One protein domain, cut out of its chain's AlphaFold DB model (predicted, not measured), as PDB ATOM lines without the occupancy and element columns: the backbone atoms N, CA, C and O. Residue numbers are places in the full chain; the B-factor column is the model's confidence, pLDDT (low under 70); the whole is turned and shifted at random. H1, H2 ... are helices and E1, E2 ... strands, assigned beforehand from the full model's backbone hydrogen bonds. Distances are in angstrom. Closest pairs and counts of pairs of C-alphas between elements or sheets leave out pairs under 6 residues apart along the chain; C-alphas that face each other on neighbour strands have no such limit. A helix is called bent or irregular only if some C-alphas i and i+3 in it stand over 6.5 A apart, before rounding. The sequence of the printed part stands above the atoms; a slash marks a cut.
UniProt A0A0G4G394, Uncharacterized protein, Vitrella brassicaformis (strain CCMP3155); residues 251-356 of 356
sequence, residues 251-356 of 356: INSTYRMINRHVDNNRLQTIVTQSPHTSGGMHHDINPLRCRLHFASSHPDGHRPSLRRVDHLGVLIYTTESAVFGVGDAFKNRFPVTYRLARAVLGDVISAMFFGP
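AT A GLANCE: This is residues 251 to 356 of the 356 residues of an uncharacterized protein of Vitrella brassicaformis (strain CCMP3155) (UniProt A0A0G4G394). A strongly twisted sheet of three strands makes a wall, with H1 and the bent helix H3 packed over one face and the other face bare. Residues 299 to 305 stick out at one end of the long axis, and the loop before H2 reaches out at the other. The printed part has 106 residues, with three named helices and three named strands that follow each other along the chain as E1, H1, E2, E3, H2, H3; the sheet, E1 - E3 - E2, is antiparallel, and the class is mixed, helices and strands. It is compact, with a radius of gyration of the C-alphas of 14.7 A, yet elongated, spanning 50 by 28 by 27 A.

IN THESE COORDINATES: Find C-alpha 252 at (-29.163, 26.035, 8.219); E1 runs from there to residue 259, 23.3 A. H1, residues 262 to 270, 11.7 A, is irregular: C-alphas 264 and 267 are 8.4 A apart. E2 is residues 291 to 295, 12.6 A, E3 311 to 318, 22.7 A, and H2 330 to 333, 5.1 A. By its hydrogen bonds H3, residues 335 to 354, was assigned as one helix, but it is bent, with C-alphas 344 and 347 9.0 A apart: H3a is residues 335 to 344, 14.6 A, and H3b is residues 347 to 354, 10.5 A, with C-alpha 354 at (-27.452, 16.229, 17.819).

HOW THE PARTS SIT: Look between E1 and E3 for N 254 and O 316, 2.9 A apart; in the hairpin E2 and E3, N 293 and O 315 are 2.9 A apart. E1, H1 and E2 form a split strand-helix-strand unit, with E3 between its strands and a right-handed crossover. H3b is over E1 at a height over the sheet of 9.7 A, on the same face as H1. H1 touches H3b, about perpendicular at 82 degrees, closest at the C-alphas of Asp 263 and Val 348, 6.2 A. H3a is on the sheet, its closest C-alphas to E3 being Thr 337 and Thr 318, 6.5 A. H2, not on the sheet, only just touches H3a, only at the corner, with 3 pairs of C-alphas within 8 A; the closest are Lys 331 and Tyr 338, 5.2 A. Every O i to N i+4 pair is within hydrogen-bond range in H3a and H3b, 3 of 5 in H1; H2 is too short for one.

THE WHOLE: The C-alphas farthest apart, Arg 303 and Gly 325, are 51.0 A apart. The printed part has no cut; the links H1 to E2, E2 to E3 and E3 to H2 are long. Check the B-factor column at residues 275 to 309 and 356: pLDDT there is under 70, against a mean of 73.7 for the printed part.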
ATOM      1  N   ILE A 251     -28.448  29.371   4.786       85.62
ATOM      2  CA  ILE A 251     -27.874  28.163   5.372       85.62
ATOM      3  C   ILE A 251     -28.615  27.811   6.654       85.62
ATOM      4  O   ILE A 251     -29.016  28.683   7.428       85.62
ATOM      5  N   ASN A 252     -28.752  26.516   6.910       88.44
ATOM      6  CA  ASN A 252     -29.163  26.035   8.219       88.44
ATOM      7  C   ASN A 252     -27.912  25.782   9.052       88.44
ATOM      8  O   ASN A 252     -26.892  25.325   8.531       88.44
ATOM      9  N   SER A 253     -27.976  26.080  10.348       86.75
ATOM     10  CA  SER A 253     -26.854  25.824  11.241       86.75
ATOM     11  C   SER A 253     -27.299  25.314  12.603       86.75
ATOM     12  O   SER A 253     -28.437  25.520  13.021       86.75
ATOM     13  N   THR A 254     -26.395  24.622  13.285       88.75
ATOM     14  CA  THR A 254     -26.561  24.213  14.678       88.75
ATOM     15  C   THR A 254     -25.235  24.363  15.412       88.75
ATOM     16  O   THR A 254     -24.167  24.144  14.838       88.75
ATOM     17  N   TYR A 255     -25.297  24.769  16.675       88.62
ATOM     18  CA  TYR A 255     -24.144  25.113  17.496       88.62
ATOM     19  C   TYR A 255     -24.228  24.415  18.847       88.62
ATOM     20  O   TYR A 255     -25.283  24.422  19.484       88.62
ATOM     21  N   ARG A 256     -23.106  23.877  19.330       90.69
ATOM     22  CA  ARG A 256     -23.016  23.355  20.696       90.69
ATOM     23  C   ARG A 256     -21.608  23.478  21.253       90.69
ATOM     24  O   ARG A 256     -20.631  23.228  20.555       90.69
ATOM     25  N   MET A 257     -21.520  23.798  22.539       88.31
ATOM     26  CA  MET A 257     -20.275  23.685  23.294       88.31
ATOM     27  C   MET A 257     -20.092  22.236  23.734       88.31
ATOM     28  O   MET A 257     -20.947  21.691  24.431       88.31
ATOM     29  N   ILE A 258     -18.983  21.614  23.337       89.50
ATOM     30  CA  ILE A 258     -18.638  20.244  23.728       89.50
ATOM     31  C   ILE A 258     -17.296  20.258  24.440       89.50
ATOM     32  O   ILE A 258     -16.359  20.915  23.994       89.50
ATOM     33  N   ASN A 259     -17.192  19.528  25.549       89.88
ATOM     34  CA  ASN A 259     -15.918  19.366  26.231       89.88
ATOM     35  C   ASN A 259     -14.908  18.681  25.289       89.88
ATOM     36  O   ASN A 259     -15.153  17.594  24.768       89.88
ATOM     37  N   ARG A 260     -13.762  19.323  25.060       86.00
ATOM     38  CA  ARG A 260     -12.738  18.878  24.099       86.00
ATOM     39  C   ARG A 260     -12.091  17.538  24.459       86.00
ATOM     40  O   ARG A 260     -11.480  16.903  23.602       86.00
ATOM     41  N   HIS A 261     -12.217  17.129  25.719       91.81
ATOM     42  CA  HIS A 261     -11.682  15.882  26.257       91.81
ATOM     43  C   HIS A 261     -12.667  14.702  26.141       91.81
ATOM     44  O   HIS A 261     -12.308  13.576  26.481       91.81
ATOM     45  N   VAL A 262     -13.885  14.931  25.630       91.38
ATOM     46  CA  VAL A 262     -14.866  13.870  25.333       91.38
ATOM     47  C   VAL A 262     -14.308  12.880  24.310       91.38
ATOM     48  O   VAL A 262     -13.512  13.249  23.444       91.38
ATOM     49  N   ASP A 263     -14.760  11.625  24.422       92.25
ATOM     50  CA  ASP A 263     -14.417  10.528  23.510       92.25
ATOM     51  C   ASP A 263     -12.898  10.358  23.380       92.25
ATOM     52  O   ASP A 263     -12.323  10.456  22.301       92.25
ATOM     53  N   ASN A 264     -12.223  10.193  24.523       92.56
ATOM     54  CA  ASN A 264     -10.770  10.015  24.605       92.56
ATOM     55  C   ASN A 264      -9.974  11.134  23.915       92.56
ATOM     56  O   ASN A 264      -9.000  10.869  23.214       92.56
ATOM     57  N   ASN A 265     -10.368  12.395  24.129       90.00
ATOM     58  CA  ASN A 265      -9.739  13.561  23.501       90.00
ATOM     59  C   ASN A 265      -9.882  13.594  21.970       90.00
ATOM     60  O   ASN A 265      -9.071  14.242  21.305       90.00
ATOM     61  N   ARG A 266     -10.889  12.936  21.380       89.00
ATOM     62  CA  ARG A 266     -11.097  12.950  19.922       89.00
ATOM     63  C   ARG A 266     -11.251  14.365  19.379       89.00
ATOM     64  O   ARG A 266     -10.565  14.716  18.426       89.00
ATOM     65  N   LEU A 267     -12.073  15.206  20.016       84.75
ATOM     66  CA  LEU A 267     -12.201  16.613  19.617       84.75
ATOM     67  C   LEU A 267     -10.878  17.362  19.738       84.75
ATOM     68  O   LEU A 267     -10.479  18.030  18.789       84.75
ATOM     69  N   GLN A 268     -10.182  17.222  20.869       85.38
ATOM     70  CA  GLN A 268      -8.857  17.812  21.055       85.38
ATOM     71  C   GLN A 268      -7.878  17.362  19.959       85.38
ATOM     72  O   GLN A 268      -7.085  18.167  19.485       85.38
ATOM     73  N   THR A 269      -7.944  16.097  19.547       85.75
ATOM     74  CA  THR A 269      -7.085  15.511  18.511       85.75
ATOM     75  C   THR A 269      -7.410  16.118  17.154       85.75
ATOM     76  O   THR A 269      -6.506  16.612  16.490       85.75
ATOM     77  N   ILE A 270      -8.696  16.193  16.794       81.75
ATOM     78  CA  ILE A 270      -9.152  16.854  15.564       81.75
ATOM     79  C   ILE A 270      -8.626  18.292  15.522       81.75
ATOM     80  O   ILE A 270      -8.055  18.689  14.513       81.75
ATOM     81  N   VAL A 271      -8.727  19.044  16.629       77.25
ATOM     82  CA  VAL A 271      -8.250  20.438  16.692       77.25
ATOM     83  C   VAL A 271      -6.753  20.618  16.957       77.25
ATOM     84  O   VAL A 271      -6.281  21.744  17.090       77.25
ATOM     85  N   THR A 272      -5.981  19.549  17.099       78.31
ATOM     86  CA  THR A 272      -4.515  19.655  17.227       78.31
ATOM     87  C   THR A 272      -3.769  18.998  16.086       78.31
ATOM     88  O   THR A 272      -2.555  19.178  15.992       78.31
ATOM     89  N   GLN A 273      -4.470  18.303  15.193       79.56
ATOM     90  CA  GLN A 273      -3.907  17.810  13.946       79.56
ATOM     91  C   GLN A 273      -3.479  18.955  13.028       79.56
ATOM     92  O   GLN A 273      -4.019  20.064  13.069       79.56
ATOM     93  N   SER A 274      -2.483  18.662  12.192       74.06
ATOM     94  CA  SER A 274      -1.990  19.612  11.205       74.06
ATOM     95  C   SER A 274      -3.100  19.947  10.204       74.06
ATOM     96  O   SER A 274      -3.684  19.023   9.631       74.06
ATOM     97  N   PRO A 275      -3.365  21.239   9.937       66.31
ATOM     98  CA  PRO A 275      -4.296  21.660   8.890       66.31
ATOM     99  C   PRO A 275      -3.813  21.266   7.482       66.31
ATOM    100  O   PRO A 275      -4.570  21.384   6.528       66.31
ATOM    101  N   HIS A 276      -2.555  20.827   7.349       69.25
ATOM    102  CA  HIS A 276      -1.907  20.478   6.080       69.25
ATOM    103  C   HIS A 276      -1.931  18.981   5.772       69.25
ATOM    104  O   HIS A 276      -1.578  18.563   4.673       69.25
ATOM    105  N   THR A 277      -2.301  18.142   6.737       61.47
ATOM    106  CA  THR A 277      -2.603  16.740   6.439       61.47
ATOM    107  C   THR A 277      -3.981  16.681   5.800       61.47
ATOM    108  O   THR A 277      -4.900  17.306   6.323       61.47
ATOM    109  N   SER A 278      -4.141  15.880   4.740       48.94
ATOM    110  CA  SER A 278      -5.388  15.642   3.978       48.94
ATOM    111  C   SER A 278      -6.568  15.065   4.804       48.94
ATOM    112  O   SER A 278      -7.493  14.469   4.260       48.94
ATOM    113  N   GLY A 279      -6.548  15.224   6.126       44.31
ATOM    114  CA  GLY A 279      -7.612  14.883   7.060       44.31
ATOM    115  C   GLY A 279      -7.566  15.664   8.382       44.31
ATOM    116  O   GLY A 279      -8.189  15.211   9.332       44.31
ATOM    117  N   GLY A 280      -6.836  16.785   8.489       33.75
ATOM    118  CA  GLY A 280      -6.739  17.577   9.723       33.75
ATOM    119  C   GLY A 280      -7.443  18.938   9.642       33.75
ATOM    120  O   GLY A 280      -7.315  19.659   8.659       33.75
ATOM    121  N   MET A 281      -8.185  19.290  10.704       42.16
ATOM    122  CA  MET A 281      -8.846  20.583  11.008       42.16
ATOM    123  C   MET A 281      -9.869  21.167  10.019       42.16
ATOM    124  O   MET A 281     -10.611  22.076  10.389       42.16
ATOM    125  N   HIS A 282      -9.992  20.617   8.819       47.22
ATOM    126  CA  HIS A 282     -11.113  20.843   7.919       47.22
ATOM    127  C   HIS A 282     -11.503  19.477   7.353       47.22
ATOM    128  O   HIS A 282     -11.053  19.067   6.288       47.22
ATOM    129  N   HIS A 283     -12.297  18.710   8.105       44.34
ATOM    130  CA  HIS A 283     -12.971  17.558   7.517       44.34
ATOM    131  C   HIS A 283     -14.066  18.089   6.590       44.34
ATOM    132  O   HIS A 283     -15.236  18.179   6.965       44.34
ATOM    133  N   ASP A 284     -13.650  18.488   5.391       41.66
ATOM    134  CA  ASP A 284     -14.500  18.915   4.291       41.66
ATOM    135  C   ASP A 284     -15.153  17.666   3.686       41.66
ATOM    136  O   ASP A 284     -14.856  17.231   2.575       41.66
ATOM    137  N   ILE A 285     -16.047  17.038   4.454       39.69
ATOM    138  CA  ILE A 285     -16.935  16.024   3.907       39.69
ATOM    139  C   ILE A 285     -18.013  16.766   3.120       39.69
ATOM    140  O   ILE A 285     -19.060  17.107   3.660       39.69
ATOM    141  N   ASN A 286     -17.725  17.017   1.841       40.75
ATOM    142  CA  ASN A 286     -18.595  17.705   0.888       40.75
ATOM    143  C   ASN A 286     -19.045  19.095   1.405       40.75
ATOM    144  O   ASN A 286     -20.092  19.193   2.055       40.75
ATOM    145  N   PRO A 287     -18.265  20.164   1.151       40.00
ATOM    146  CA  PRO A 287     -18.528  21.535   1.595       40.00
ATOM    147  C   PRO A 287     -19.963  22.059   1.480       40.00
ATOM    148  O   PRO A 287     -20.361  22.921   2.264       40.00
ATOM    149  N   LEU A 288     -20.762  21.529   0.554       42.72
ATOM    150  CA  LEU A 288     -22.172  21.885   0.427       42.72
ATOM    151  C   LEU A 288     -23.073  21.259   1.505       42.72
ATOM    152  O   LEU A 288     -24.137  21.798   1.794       42.72
ATOM    153  N   ARG A 289     -22.703  20.142   2.134       47.31
ATOM    154  CA  ARG A 289     -23.617  19.402   3.024       47.31
ATOM    155  C   ARG A 289     -23.256  19.443   4.496       47.31
ATOM    156  O   ARG A 289     -24.174  19.376   5.297       47.31
ATOM    157  N   CYS A 290     -21.990  19.552   4.888       42.50
ATOM    158  CA  CYS A 290     -21.652  19.625   6.309       42.50
ATOM    159  C   CYS A 290     -20.324  20.340   6.546       42.50
ATOM    160  O   CYS A 290     -19.270  19.839   6.167       42.50
ATOM    161  N   ARG A 291     -20.358  21.472   7.254       56.09
ATOM    162  CA  ARG A 291     -19.148  22.133   7.769       56.09
ATOM    163  C   ARG A 291     -18.986  21.846   9.250       56.09
ATOM    164  O   ARG A 291     -19.979  21.828   9.951       56.09
ATOM    165  N   LEU A 292     -17.764  21.687   9.741       55.69
ATOM    166  CA  LEU A 292     -17.460  21.642  11.170       55.69
ATOM    167  C   LEU A 292     -16.496  22.777  11.484       55.69
ATOM    168  O   LEU A 292     -15.353  22.753  11.039       55.69
ATOM    169  N   HIS A 293     -16.944  23.777  12.237       59.94
ATOM    170  CA  HIS A 293     -16.012  24.716  12.857       59.94
ATOM    171  C   HIS A 293     -15.767  24.328  14.290       59.94
ATOM    172  O   HIS A 293     -16.715  24.076  15.033       59.94
ATOM    173  N   PHE A 294     -14.504  24.417  14.681       53.03
ATOM    174  CA  PHE A 294     -14.098  24.415  16.069       53.03
ATOM    175  C   PHE A 294     -13.604  25.814  16.415       53.03
ATOM    176  O   PHE A 294     -12.508  26.215  16.034       53.03
ATOM    177  N   ALA A 295     -14.431  26.579  17.119       45.62
ATOM    178  CA  ALA A 295     -14.000  27.840  17.699       45.62
ATOM    179  C   ALA A 295     -13.532  27.581  19.134       45.62
ATOM    180  O   ALA A 295     -14.321  27.220  20.011       45.62
ATOM    181  N   SER A 296     -12.241  27.787  19.378       44.72
ATOM    182  CA  SER A 296     -11.749  28.080  20.721       44.72
ATOM    183  C   SER A 296     -12.149  29.521  21.019       44.72
ATOM    184  O   SER A 296     -11.617  30.442  20.404       44.72
ATOM    185  N   SER A 297     -13.114  29.742  21.913       35.53
ATOM    186  CA  SER A 297     -13.449  31.094  22.355       35.53
ATOM    187  C   SER A 297     -12.243  31.671  23.099       35.53
ATOM    188  O   SER A 297     -12.006  31.346  24.262       35.53
ATOM    189  N   HIS A 298     -11.438  32.488  22.434       38.78
ATOM    190  CA  HIS A 298     -10.518  33.399  23.098       38.78
ATOM    191  C   HIS A 298     -11.111  34.793  22.923       38.78
ATOM    192  O   HIS A 298     -11.194  35.265  21.792       38.78
ATOM    193  N   PRO A 299     -11.605  35.431  23.996       33.53
ATOM    194  CA  PRO A 299     -11.870  36.856  23.942       33.53
ATOM    195  C   PRO A 299     -10.531  37.559  23.708       33.53
ATOM    196  O   PRO A 299      -9.566  37.329  24.441       33.53
ATOM    197  N   ASP A 300     -10.477  38.372  22.659       40.06
ATOM    198  CA  ASP A 300      -9.345  39.233  22.352       40.06
ATOM    199  C   ASP A 300      -9.031  40.189  23.511       40.06
ATOM    200  O   ASP A 300      -9.926  40.767  24.129       40.06
ATOM    201  N   GLY A 301      -7.733  40.427  23.717       41.00
ATOM    202  CA  GLY A 301      -7.229  41.658  24.322       41.00
ATOM    203  C   GLY A 301      -6.713  41.553  25.759       41.00
ATOM    204  O   GLY A 301      -7.442  41.797  26.709       41.00
ATOM    205  N   HIS A 302      -5.393  41.378  25.868       30.91
ATOM    206  CA  HIS A 302      -4.527  41.627  27.035       30.91
ATOM    207  C   HIS A 302      -4.438  40.541  28.133       30.91
ATOM    208  O   HIS A 302      -5.292  40.400  29.000       30.91
ATOM    209  N   ARG A 303      -3.234  39.940  28.166       32.88
ATOM    210  CA  ARG A 303      -2.549  39.149  29.212       32.88
ATOM    211  C   ARG A 303      -2.661  37.611  29.211       32.88
ATOM    212  O   ARG A 303      -3.699  37.041  28.887       32.88
ATOM    213  N   PRO A 304      -1.552  36.928  29.590       34.31
ATOM    214  CA  PRO A 304      -1.360  35.493  29.451       34.31
ATOM    215  C   PRO A 304      -1.945  34.780  30.667       34.31
ATOM    216  O   PRO A 304      -1.245  34.357  31.579       34.31
ATOM    217  N   SER A 305      -3.253  34.618  30.676       33.97
ATOM    218  CA  SER A 305      -3.825  33.437  31.300       33.97
ATOM    219  C   SER A 305      -4.549  32.707  30.190       33.97
ATOM    220  O   SER A 305      -5.705  33.013  29.906       33.97
ATOM    221  N   LEU A 306      -3.847  31.768  29.542       39.97
ATOM    222  CA  LEU A 306      -4.478  30.665  28.825       39.97
ATOM    223  C   LEU A 306      -5.377  29.954  29.847       39.97
ATOM    224  O   LEU A 306      -4.988  28.968  30.471       39.97
ATOM    225  N   ARG A 307      -6.584  30.473  30.085       40.34
ATOM    226  CA  ARG A 307      -7.639  29.649  30.649       40.34
ATOM    227  C   ARG A 307      -7.857  28.592  29.584       40.34
ATOM    228  O   ARG A 307      -8.357  28.903  28.507       40.34
ATOM    229  N   ARG A 308      -7.374  27.374  29.854       54.88
ATOM    230  CA  ARG A 308      -7.744  26.184  29.091       54.88
ATOM    231  C   ARG A 308      -9.260  26.219  28.989       54.88
ATOM    232  O   ARG A 308      -9.950  26.018  29.982       54.88
ATOM    233  N   VAL A 309      -9.772  26.566  27.818       64.12
ATOM    234  CA  VAL A 309     -11.198  26.449  27.575       64.12
ATOM    235  C   VAL A 309     -11.409  24.959  27.390       64.12
ATOM    236  O   VAL A 309     -10.994  24.389  26.384       64.12
ATOM    237  N   ASP A 310     -11.962  24.303  28.408       83.94
ATOM    238  CA  ASP A 310     -12.209  22.859  28.360       83.94
ATOM    239  C   ASP A 310     -13.316  22.498  27.364       83.94
ATOM    240  O   ASP A 310     -13.498  21.331  27.039       83.94
ATOM    241  N   HIS A 311     -14.019  23.499  26.831       83.00
ATOM    242  CA  HIS A 311     -15.083  23.348  25.851       83.00
ATOM    243  C   HIS A 311     -14.702  23.985  24.511       83.00
ATOM    244  O   HIS A 311     -14.144  25.078  24.462       83.00
ATOM    245  N   LEU A 312     -15.046  23.307  23.422       80.62
ATOM    246  CA  LEU A 312     -14.943  23.799  22.056       80.62
ATOM    247  C   LEU A 312     -16.342  24.083  21.523       80.62
ATOM    248  O   LEU A 312     -17.252  23.266  21.687       80.62
ATOM    249  N   GLY A 313     -16.502  25.228  20.864       80.56
ATOM    250  CA  GLY A 313     -17.707  25.515  20.102       80.56
ATOM    251  C   GLY A 313     -17.673  24.733  18.803       80.56
ATOM    252  O   GLY A 313     -16.838  25.026  17.949       80.56
ATOM    253  N   VAL A 314     -18.564  23.755  18.669       81.50
ATOM    254  CA  VAL A 314     -18.787  23.009  17.431       81.50
ATOM    255  C   VAL A 314     -19.943  23.676  16.698       81.50
ATOM    256  O   VAL A 314     -21.022  23.846  17.263       81.50
ATOM    257  N   LEU A 315     -19.718  24.090  15.456       83.75
ATOM    258  CA  LEU A 315     -20.738  24.722  14.621       83.75
ATOM    259  C   LEU A 315     -20.845  23.977  13.303       83.75
ATOM    260  O   LEU A 315     -19.842  23.830  12.599       83.75
ATOM    261  N   ILE A 316     -22.061  23.532  12.989       84.56
ATOM    262  CA  ILE A 316     -22.365  22.815  11.759       84.56
ATOM    263  C   ILE A 316     -23.266  23.635  10.867       84.56
ATOM    264  O   ILE A 316     -24.294  24.121  11.324       84.56
ATOM    265  N   TYR A 317     -22.872  23.759   9.601       82.25
ATOM    266  CA  TYR A 317     -23.645  24.409   8.548       82.25
ATOM    267  C   TYR A 317     -24.072  23.392   7.497       82.25
ATOM    268  O   TYR A 317     -23.311  22.467   7.201       82.25
ATOM    269  N   THR A 318     -25.254  23.593   6.919       85.12
ATOM    270  CA  THR A 318     -25.755  22.779   5.812       85.12
ATOM    271  C   THR A 318     -26.610  23.563   4.825       85.12
ATOM    272  O   THR A 318     -27.378  24.452   5.211       85.12
ATOM    273  N   THR A 319     -26.480  23.192   3.548       84.00
ATOM    274  CA  THR A 319     -27.374  23.595   2.449       84.00
ATOM    275  C   THR A 319     -28.406  22.517   2.114       84.00
ATOM    276  O   THR A 319     -29.221  22.698   1.215       84.00
ATOM    277  N   GLU A 320     -28.382  21.380   2.818       87.81
ATOM    278  CA  GLU A 320     -29.364  20.317   2.643       87.81
ATOM    279  C   GLU A 320     -30.773  20.875   2.859       87.81
ATOM    280  O   GLU A 320     -31.060  21.504   3.881       87.81
ATOM    281  N   SER A 321     -31.659  20.645   1.889       89.31
ATOM    282  CA  SER A 321     -33.068  20.997   2.030       89.31
ATOM    283  C   SER A 321     -33.668  20.239   3.206       89.31
ATOM    284  O   SER A 321     -33.524  19.021   3.303       89.31
ATOM    285  N   ALA A 322     -34.365  20.960   4.085       91.19
ATOM    286  CA  ALA A 322     -35.011  20.341   5.230       91.19
ATOM    287  C   ALA A 322     -36.047  19.310   4.763       91.19
ATOM    288  O   ALA A 322     -36.957  19.634   3.998       91.19
ATOM    289  N   VAL A 323     -35.933  18.081   5.261       92.94
ATOM    290  CA  VAL A 323     -36.959  17.059   5.057       92.94
ATOM    291  C   VAL A 323     -38.226  17.475   5.811       92.94
ATOM    292  O   VAL A 323     -38.181  17.796   7.001       92.94
ATOM    293  N   PHE A 324     -39.364  17.487   5.118       91.44
ATOM    294  CA  PHE A 324     -40.662  17.826   5.704       91.44
ATOM    295  C   PHE A 324     -41.272  16.626   6.446       91.44
ATOM    296  O   PHE A 324     -41.132  15.484   6.016       91.44
ATOM    297  N   GLY A 325     -41.976  16.883   7.556       90.56
ATOM    298  CA  GLY A 325     -42.781  15.874   8.266       90.56
ATOM    299  C   GLY A 325     -42.022  14.900   9.182       90.56
ATOM    300  O   GLY A 325     -42.638  13.983   9.713       90.56
ATOM    301  N   VAL A 326     -40.716  15.087   9.403       84.12
ATOM    302  CA  VAL A 326     -39.852  14.157  10.174       84.12
ATOM    303  C   VAL A 326     -39.461  14.663  11.577       84.12
ATOM    304  O   VAL A 326     -38.542  14.145  12.215       84.12
ATOM    305  N   GLY A 327     -40.184  15.663  12.087       85.75
ATOM    306  CA  GLY A 327     -39.913  16.330  13.366       85.75
ATOM    307  C   GLY A 327     -38.798  17.380  13.290       85.75
ATOM    308  O   GLY A 327     -38.073  17.475  12.300       85.75
ATOM    309  N   ASP A 328     -38.656  18.178  14.351       86.81
ATOM    310  CA  ASP A 328     -37.810  19.384  14.332       86.81
ATOM    311  C   ASP A 328     -36.321  19.135  14.611       86.81
ATOM    312  O   ASP A 328     -35.492  20.031  14.432       86.81
ATOM    313  N   ALA A 329     -35.952  17.922  15.032       90.50
ATOM    314  CA  ALA A 329     -34.566  17.582  15.332       90.50
ATOM    315  C   ALA A 329     -33.672  17.722  14.087       90.50
ATOM    316  O   ALA A 329     -33.984  17.199  13.016       90.50
ATOM    317  N   PHE A 330     -32.509  18.368  14.246       89.88
ATOM    318  CA  PHE A 330     -31.585  18.653  13.140       89.88
ATOM    319  C   PHE A 330     -31.220  17.397  12.339       89.88
ATOM    320  O   PHE A 330     -31.259  17.413  11.114       89.88
ATOM    321  N   LYS A 331     -30.926  16.284  13.020       91.81
ATOM    322  CA  LYS A 331     -30.563  15.017  12.367       91.81
ATOM    323  C   LYS A 331     -31.680  14.402  11.518       91.81
ATOM    324  O   LYS A 331     -31.381  13.659  10.589       91.81
ATOM    325  N   ASN A 332     -32.938  14.716  11.826       92.69
ATOM    326  CA  ASN A 332     -34.087  14.250  11.055       92.69
ATOM    327  C   ASN A 332     -34.309  15.154   9.844       92.69
ATOM    328  O   ASN A 332     -34.536  14.660   8.746       92.69
ATOM    329  N   ARG A 333     -34.200  16.475  10.040       93.25
ATOM    330  CA  ARG A 333     -34.362  17.469   8.971       93.25
ATOM    331  C   ARG A 333     -33.226  17.430   7.951       93.25
ATOM    332  O   ARG A 333     -33.481  17.705   6.785       93.25
ATOM    333  N   PHE A 334     -32.011  17.085   8.381       92.88
ATOM    334  CA  PHE A 334     -30.791  17.099   7.567       92.88
ATOM    335  C   PHE A 334     -30.005  15.773   7.698       92.88
ATOM    336  O   PHE A 334     -28.904  15.733   8.267       92.88
ATOM    337  N   PRO A 335     -30.578  14.641   7.245       92.19
ATOM    338  CA  PRO A 335     -30.015  13.308   7.454       92.19
ATOM    339  C   PRO A 335     -28.701  13.060   6.707       92.19
ATOM    340  O   PRO A 335     -27.910  12.205   7.122       92.19
ATOM    341  N   VAL A 336     -28.437  13.745   5.590       90.38
ATOM    342  CA  VAL A 336     -27.134  13.640   4.922       90.38
ATOM    343  C   VAL A 336     -26.080  14.354   5.756       90.38
ATOM    344  O   VAL A 336     -25.083  13.735   6.117       90.38
ATOM    345  N   THR A 337     -26.339  15.600   6.141       88.12
ATOM    346  CA  THR A 337     -25.471  16.416   7.001       88.12
ATOM    347  C   THR A 337     -25.101  15.673   8.272       88.12
ATOM    348  O   THR A 337     -23.927  15.572   8.615       88.12
ATOM    349  N   TYR A 338     -26.096  15.095   8.946       91.38
ATOM    350  CA  TYR A 338     -25.887  14.319  10.162       91.38
ATOM    351  C   TYR A 338     -24.940  13.134   9.951       91.38
ATOM    352  O   TYR A 338     -24.037  12.927  10.758       91.38
ATOM    353  N   ARG A 339     -25.099  12.369   8.863       91.25
ATOM    354  CA  ARG A 339     -24.217  11.228   8.563       91.25
ATOM    355  C   ARG A 339     -22.772  11.664   8.332       91.25
ATOM    356  O   ARG A 339     -21.863  11.017   8.846       91.25
ATOM    357  N   LEU A 340     -22.569  12.764   7.607       87.00
ATOM    358  CA  LEU A 340     -21.235  13.313   7.351       87.00
ATOM    359  C   LEU A 340     -20.611  13.847   8.648       87.00
ATOM    360  O   LEU A 340     -19.506  13.449   9.007       87.00
ATOM    361  N   ALA A 341     -21.356  14.651   9.412       87.56
ATOM    362  CA  ALA A 341     -20.932  15.128  10.724       87.56
ATOM    363  C   ALA A 341     -20.548  13.971  11.650       87.56
ATOM    364  O   ALA A 341     -19.523  14.033  12.327       87.56
ATOM    365  N   ARG A 342     -21.344  12.896  11.648       91.12
ATOM    366  CA  ARG A 342     -21.121  11.723  12.489       91.12
ATOM    367  C   ARG A 342     -19.861  10.955  12.131       91.12
ATOM    368  O   ARG A 342     -19.148  10.532  13.038       91.12
ATOM    369  N   ALA A 343     -19.550  10.819  10.845       88.94
ATOM    370  CA  ALA A 343     -18.308  10.187  10.405       88.94
ATOM    371  C   ALA A 343     -17.070  10.916  10.960       88.94
ATOM    372  O   ALA A 343     -16.115  10.276  11.401       88.94
ATOM    373  N   VAL A 344     -17.117  12.252  11.012       85.00
ATOM    374  CA  VAL A 344     -16.031  13.077  11.563       85.00
ATOM    375  C   VAL A 344     -15.998  13.034  13.085       85.00
ATOM    376  O   VAL A 344     -14.990  12.668  13.696       85.00
ATOM    377  N   LEU A 345     -17.111  13.424  13.705       88.31
ATOM    378  CA  LEU A 345     -17.209  13.619  15.145       88.31
ATOM    379  C   LEU A 345     -17.126  12.298  15.911       88.31
ATOM    380  O   LEU A 345     -16.720  12.301  17.065       88.31
ATOM    381  N   GLY A 346     -17.462  11.172  15.282       91.50
ATOM    382  CA  GLY A 346     -17.619   9.894  15.965       91.50
ATOM    383  C   GLY A 346     -18.946   9.812  16.719       91.50
ATOM    384  O   GLY A 346     -19.642  10.810  16.926       91.50
ATOM    385  N   ASP A 347     -19.313   8.601  17.123       93.50
ATOM    386  CA  ASP A 347     -20.642   8.303  17.666       93.50
ATOM    387  C   ASP A 347     -20.948   9.066  18.957       93.50
ATOM    388  O   ASP A 347     -22.017   9.663  19.086       93.50
ATOM    389  N   VAL A 348     -19.987   9.106  19.882       93.88
ATOM    390  CA  VAL A 348     -20.155   9.722  21.205       93.88
ATOM    391  C   VAL A 348     -20.401  11.226  21.083       93.88
ATOM    392  O   VAL A 348     -21.388  11.747  21.605       93.88
ATOM    393  N   ILE A 349     -19.533  11.933  20.358       91.69
ATOM    394  CA  ILE A 349     -19.636  13.390  20.202       91.69
ATOM    395  C   ILE A 349     -20.867  13.753  19.367       91.69
ATOM    396  O   ILE A 349     -21.537  14.738  19.667       91.69
ATOM    397  N   SER A 350     -21.223  12.943  18.369       92.62
ATOM    398  CA  SER A 350     -22.424  13.172  17.555       92.62
ATOM    399  C   SER A 350     -23.708  13.039  18.357       92.62
ATOM    400  O   SER A 350     -24.588  13.888  18.225       92.62
ATOM    401  N   ALA A 351     -23.808  12.026  19.221       93.31
ATOM    402  CA  ALA A 351     -24.941  11.875  20.128       93.31
ATOM    403  C   ALA A 351     -25.039  13.068  21.094       93.31
ATOM    404  O   ALA A 351     -26.121  13.616  21.300       93.31
ATOM    405  N   MET A 352     -23.902  13.540  21.620       92.44
ATOM    406  CA  MET A 352     -23.863  14.752  22.444       92.44
ATOM    407  C   MET A 352     -24.229  16.012  21.667       92.44
ATOM    408  O   MET A 352     -24.777  16.931  22.259       92.44
ATOM    409  N   PHE A 353     -23.920  16.092  20.375       90.56
ATOM    410  CA  PHE A 353     -24.176  17.274  19.563       90.56
ATOM    411  C   PHE A 353     -25.635  17.342  19.099       90.56
ATOM    412  O   PHE A 353     -26.324  18.322  19.387       90.56
ATOM    413  N   PHE A 354     -26.131  16.281  18.458       91.19
ATOM    414  CA  PHE A 354     -27.452  16.229  17.819       91.19
ATOM    415  C   PHE A 354     -28.572  15.665  18.704       91.19
ATOM    416  O   PHE A 354     -29.740  15.772  18.332       91.19
ATOM    417  N   GLY A 355     -28.234  15.090  19.861       85.94
ATOM    418  CA  GLY A 355     -29.175  14.388  20.732       85.94
ATOM    419  C   GLY A 355     -29.373  12.906  20.358       85.94
ATOM    420  O   GLY A 355     -29.049  12.502  19.232       85.94
ATOM    421  N   PRO A 356     -29.892  12.101  21.309       67.31
ATOM    422  CA  PRO A 356     -30.131  10.664  21.144       67.31
ATOM    423  C   PRO A 356     -31.112  10.370  20.022       67.31
ATOM    424  O   PRO A 356     -32.044  11.179  19.801       67.31
TER     425      PRO A 356